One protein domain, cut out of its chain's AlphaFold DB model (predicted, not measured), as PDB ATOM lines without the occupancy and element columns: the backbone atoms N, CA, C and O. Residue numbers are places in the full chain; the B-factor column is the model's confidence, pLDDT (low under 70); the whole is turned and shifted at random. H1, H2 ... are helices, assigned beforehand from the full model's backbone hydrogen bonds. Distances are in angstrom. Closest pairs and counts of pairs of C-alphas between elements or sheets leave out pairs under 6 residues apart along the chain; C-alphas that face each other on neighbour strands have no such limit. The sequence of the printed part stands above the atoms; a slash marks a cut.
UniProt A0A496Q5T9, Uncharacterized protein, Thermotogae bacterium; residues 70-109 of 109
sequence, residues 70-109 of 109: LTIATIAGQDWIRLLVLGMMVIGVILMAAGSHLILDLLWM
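What this domain is: This is residues 70 to 109 of the 109 residues of an uncharacterized protein of Thermotogae bacterium (UniProt A0A496Q5T9). One long, nearly straight helix, H1, makes the length of the model, and at its far end the chain turns and folds back into a short helix, H2, so that the outline is that of a long arm with a small hook. Residues 70 to 87 of H1 stick out free, and H2 packs on residues 92 to 96 of H1 alone. The printed part has 40 residues with two named helices, H1 then H2, and no named strand; its class is all helix. It is extended, a rod with a radius of gyration of the C-alphas of 14.0 A and spans of 43 by 21 by 6 A.

Where its parts are: H1 takes residues 70 to 97, 28 residues, and measures 40.7 A from first to last C-alpha. It begins at C-alpha 70, at (91.686, 29.200, 21.977), and ends at C-alpha 97, at (92.877, 1.203, 51.502). H2 takes residues 102 to 108, 7 residues, and measures 10.2 A. It ends at C-alpha 108, at (104.605, -0.057, 37.452).

How they stand to each other: H1 touches H2 with residues 92 to 96 alone. The closest C-alphas of the two are those of Gly 92 and Ile 103, 6.4 A apart. Their lines stand at a steep tilt of 60 degrees, and they run opposite ways. Their centres are 18.3 A apart. In H1 and H2 every O i to N i+4 pair is within hydrogen-bond range.

The domain as a whole: The two C-alphas farthest apart are those of Leu 70 and Gly 99, at 43.5 A. The printed part has no cut, and Met 109 is the chain's last residue. The link from H1 to H2 is tight, with 4 residues. The mean pLDDT of the printed part is 86.8; residues 103 to 104 and residue 109 are under 70.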
ATOM      1  N   LEU A  70      90.564  30.106  21.736       93.56
ATOM      2  CA  LEU A  70      91.686  29.200  21.977       93.56
ATOM      3  C   LEU A  70      92.113  29.226  23.451       93.56
ATOM      4  O   LEU A  70      92.272  28.173  24.069       93.56
ATOM      5  N   THR A  71      92.249  30.417  24.029       91.12
ATOM      6  CA  THR A  71      92.610  30.609  25.439       91.12
ATOM      7  C   THR A  71      91.528  30.038  26.355       91.12
ATOM      8  O   THR A  71      91.842  29.288  27.278       91.12
ATOM      9  N   ILE A  72      90.250  30.306  26.062       93.56
ATOM     10  CA  ILE A  72      89.116  29.751  26.822       93.56
ATOM     11  C   ILE A  72      89.122  28.216  26.770       93.56
ATOM     12  O   ILE A  72      89.012  27.564  27.808       93.56
ATOM     13  N   ALA A  73      89.284  27.632  25.578       93.69
ATOM     14  CA  ALA A  73      89.332  26.182  25.411       93.69
ATOM     15  C   ALA A  73      90.525  25.552  26.144       93.69
ATOM     16  O   ALA A  73      90.385  24.483  26.735       93.69
ATOM     17  N   THR A  74      91.679  26.223  26.145       94.06
ATOM     18  CA  THR A  74      92.890  25.751  26.831       94.06
ATOM     19  C   THR A  74      92.683  25.693  28.343       94.06
ATOM     20  O   THR A  74      92.955  24.660  28.953       94.06
ATOM     21  N   ILE A  75      92.144  26.762  28.940       93.56
ATOM     22  CA  ILE A  75      91.858  26.817  30.382       93.56
ATOM     23  C   ILE A  75      90.830  25.740  30.757       93.56
ATOM     24  O   ILE A  75      91.069  24.943  31.660       93.56
ATOM     25  N   ALA A  76      89.732  25.636  30.001       92.62
ATOM     26  CA  ALA A  76      88.706  24.628  30.255       92.62
ATOM     27  C   ALA A  76      89.245  23.191  30.131       92.62
ATOM     28  O   ALA A  76      88.927  22.333  30.953       92.62
ATOM     29  N   GLY A  77      90.071  22.915  29.117       94.81
ATOM     30  CA  GLY A  77      90.700  21.606  28.934       94.81
ATOM     31  C   GLY A  77      91.615  21.234  30.101       94.81
ATOM     32  O   GLY A  77      91.577  20.099  30.579       94.81
ATOM     33  N   GLN A  78      92.389  22.200  30.599       94.62
ATOM     34  CA  GLN A  78      93.257  22.016  31.759       94.62
ATOM     35  C   GLN A  78      92.456  21.657  33.021       94.62
ATOM     36  O   GLN A  78      92.830  20.718  33.730       94.62
ATOM     37  N   ASP A  79      91.331  22.330  33.265       93.94
ATOM     38  CA  ASP A  79      90.467  22.061  34.420       93.94
ATOM     39  C   ASP A  79      89.803  20.682  34.353       93.94
ATOM     40  O   ASP A  79      89.810  19.939  35.338       93.94
ATOM     41  N   TRP A  80      89.301  20.281  33.180       96.56
ATOM     42  CA  TRP A  80      88.704  18.955  32.989       96.56
ATOM     43  C   TRP A  80      89.700  17.822  33.232       96.56
ATOM     44  O   TRP A  80      89.370  16.839  33.901       96.56
ATOM     45  N   ILE A  81      90.925  17.956  32.717       96.25
ATOM     46  CA  ILE A  81      91.972  16.946  32.905       96.25
ATOM     47  C   ILE A  81      92.367  16.862  34.379       96.25
ATOM     48  O   ILE A  81      92.467  15.762  34.921       96.25
ATOM     49  N   ARG A  82      92.546  18.001  35.060       95.00
ATOM     50  CA  ARG A  82      92.859  18.017  36.497       95.00
ATOM     51  C   ARG A  82      91.774  17.342  37.324       95.00
ATOM     52  O   ARG A  82      92.099  16.565  38.218       95.00
ATOM     53  N   LEU A  83      90.503  17.589  37.009       96.25
ATOM     54  CA  LEU A  83      89.378  16.963  37.697       96.25
ATOM     55  C   LEU A  83      89.336  15.446  37.464       96.25
ATOM     56  O   LEU A  83      89.128  14.690  38.412       96.25
ATOM     57  N   LEU A  84      89.593  14.993  36.234       96.38
ATOM     58  CA  LEU A  84      89.693  13.569  35.906       96.38
ATOM     59  C   LEU A  84      90.820  12.892  36.693       96.38
ATOM     60  O   LEU A  84      90.593  11.863  37.330       96.38
ATOM     61  N   VAL A  85      92.017  13.486  36.698       94.88
ATOM     62  CA  VAL A  85      93.176  12.955  37.432       94.88
ATOM     63  C   VAL A  85      92.900  12.932  38.934       94.88
ATOM     64  O   VAL A  85      93.190  11.936  39.593       94.88
ATOM     65  N   LEU A  86      92.276  13.977  39.482       96.31
ATOM     66  CA  LEU A  86      91.886  14.023  40.891       96.31
ATOM     67  C   LEU A  86      90.877  12.922  41.240       96.31
ATOM     68  O   LEU A  86      91.046  12.241  42.250       96.31
ATOM     69  N   GLY A  87      89.888  12.674  40.377       95.50
ATOM     70  CA  GLY A  87      88.959  11.553  40.527       95.50
ATOM     71  C   GLY A  87      89.668  10.195  40.525       95.50
ATOM     72  O   GLY A  87      89.420   9.368  41.403       95.50
ATOM     73  N   MET A  88      90.605   9.984  39.596       91.19
ATOM     74  CA  MET A  88      91.415   8.762  39.546       91.19
ATOM     75  C   MET A  88      92.274   8.584  40.801       91.19
ATOM     76  O   MET A  88      92.352   7.475  41.322       91.19
ATOM     77  N   MET A  89      92.875   9.659  41.321       91.25
ATOM     78  CA  MET A  89      93.653   9.610  42.564       91.25
ATOM     79  C   MET A  89      92.787   9.207  43.759       91.25
ATOM     80  O   MET A  89      93.192   8.346  44.537       91.25
ATOM     81  N   VAL A  90      91.583   9.770  43.893       93.69
ATOM     82  CA  VAL A  90      90.659   9.428  44.990       93.69
ATOM     83  C   VAL A  90      90.249   7.955  44.929       93.69
ATOM     84  O   VAL A  90      90.325   7.254  45.938       93.69
ATOM     85  N   ILE A  91      89.876   7.460  43.745       90.88
ATOM     86  CA  ILE A  91      89.570   6.036  43.534       90.88
ATOM     87  C   ILE A  91      90.799   5.175  43.861       90.88
ATOM     88  O   ILE A  91      90.677   4.145  44.527       90.88
ATOM     89  N   GLY A  92      91.980   5.644  43.454       88.38
ATOM     90  CA  GLY A  92      93.283   5.065  43.758       88.38
ATOM     91  C   GLY A  92      93.492   4.802  45.246       88.38
ATOM     92  O   GLY A  92      93.763   3.677  45.670       88.38
ATOM     93  N   VAL A  93      93.311   5.852  46.046       90.69
ATOM     94  CA  VAL A  93      93.469   5.819  47.502       90.69
ATOM     95  C   VAL A  93      92.467   4.860  48.152       90.69
ATOM     96  O   VAL A  93      92.850   4.083  49.023       90.69
ATOM     97  N   ILE A  94      91.204   4.866  47.715       90.00
ATOM     98  CA  ILE A  94      90.159   3.992  48.275       90.00
ATOM     99  C   ILE A  94      90.457   2.516  47.989       90.00
ATOM    100  O   ILE A  94      90.349   1.679  48.885       90.00
ATOM    101  N   LEU A  95      90.846   2.184  46.758       87.19
ATOM    102  CA  LEU A  95      91.156   0.805  46.373       87.19
ATOM    103  C   LEU A  95      92.396   0.273  47.098       87.19
ATOM    104  O   LEU A  95      92.385  -0.876  47.546       87.19
ATOM    105  N   MET A  96      93.416   1.115  47.289       86.06
ATOM    106  CA  MET A  96      94.592   0.753  48.083       86.06
ATOM    107  C   MET A  96      94.225   0.522  49.556       86.06
ATOM    108  O   MET A  96      94.627  -0.486  50.137       86.06
ATOM    109  N   ALA A  97      93.381   1.380  50.139       86.00
ATOM    110  CA  ALA A  97      92.877   1.203  51.502       86.00
ATOM    111  C   ALA A  97      92.028  -0.074  51.675       86.00
ATOM    112  O   ALA A  97      92.019  -0.665  52.753       86.00
ATOM    113  N   ALA A  98      91.350  -0.532  50.616       86.62
ATOM    114  CA  ALA A  98      90.594  -1.787  50.591       86.62
ATOM    115  C   ALA A  98      91.465  -3.044  50.359       86.62
ATOM    116  O   ALA A  98      90.930  -4.148  50.279       86.62
ATOM    117  N   GLY A  99      92.794  -2.899  50.250       81.75
ATOM    118  CA  GLY A  99      93.739  -4.008  50.072       81.75
ATOM    119  C   GLY A  99      93.956  -4.448  48.620       81.75
ATOM    120  O   GLY A  99      94.572  -5.483  48.380       81.75
ATOM    121  N   SER A 100      93.464  -3.685  47.640       73.69
ATOM    122  CA  SER A 100      93.696  -3.948  46.218       73.69
ATOM    123  C   SER A 100      94.955  -3.222  45.736       73.69
ATOM    124  O   SER A 100      94.999  -1.992  45.702       73.69
ATOM    125  N   HIS A 101      95.976  -3.977  45.318       71.94
ATOM    126  CA  HIS A 101      97.217  -3.439  44.738       71.94
ATOM    127  C   HIS A 101      97.120  -3.142  43.231       71.94
ATOM    128  O   HIS A 101      98.093  -2.710  42.621       71.94
ATOM    129  N   LEU A 102      95.928  -3.294  42.641       70.75
ATOM    130  CA  LEU A 102      95.692  -3.245  41.194       70.75
ATOM    131  C   LEU A 102      96.174  -1.934  40.543       70.75
ATOM    132  O   LEU A 102      96.650  -1.942  39.416       70.75
ATOM    133  N   ILE A 103      96.105  -0.808  41.260       67.88
ATOM    134  CA  ILE A 103      96.599   0.492  40.772       67.88
ATOM    135  C   ILE A 103      98.124   0.599  40.793       67.88
ATOM    136  O   ILE A 103      98.685   1.236  39.910       67.88
ATOM    137  N   LEU A 104      98.794  -0.002  41.780       68.62
ATOM    138  CA  LEU A 104     100.258   0.005  41.848       68.62
ATOM    139  C   LEU A 104     100.838  -0.872  40.740       68.62
ATOM    140  O   LEU A 104     101.762  -0.440  40.059       68.62
ATOM    141  N   ASP A 105     100.238  -2.041  40.514       77.19
ATOM    142  CA  ASP A 105     100.645  -2.953  39.443       77.19
ATOM    143  C   ASP A 105     100.454  -2.312  38.060       77.19
ATOM    144  O   ASP A 105     101.324  -2.424  37.207       77.19
ATOM    145  N   LEU A 106      99.366  -1.561  37.853       73.38
ATOM    146  CA  LEU A 106      99.112  -0.845  36.598       73.38
ATOM    147  C   LEU A 106     100.051   0.358  36.372       73.38
ATOM    148  O   LEU A 106     100.315   0.709  35.229       73.38
ATOM    149  N   LEU A 107     100.520   1.018  37.439       73.94
ATOM    150  CA  LEU A 107     101.453   2.156  37.366       73.94
ATOM    151  C   LEU A 107     102.911   1.728  37.158       73.94
ATOM    152  O   LEU A 107     103.721   2.545  36.724       73.94
ATOM    153  N   TRP A 108     103.248   0.491  37.532       73.69
ATOM    154  CA  TRP A 108     104.605  -0.057  37.452       73.69
ATOM    155  C   TRP A 108     104.848  -0.938  36.215       73.69
ATOM    156  O   TRP A 108     105.982  -1.374  35.998       73.69
ATOM    157  N   MET A 109     103.799  -1.205  35.431       53.94
ATOM    158  CA  MET A 109     103.860  -1.808  34.092       53.94
ATOM    159  C   MET A 109     104.197  -0.762  33.030       53.94
ATOM    160  O   MET A 109     104.983  -1.111  32.121       53.94
TER     161      MET A 109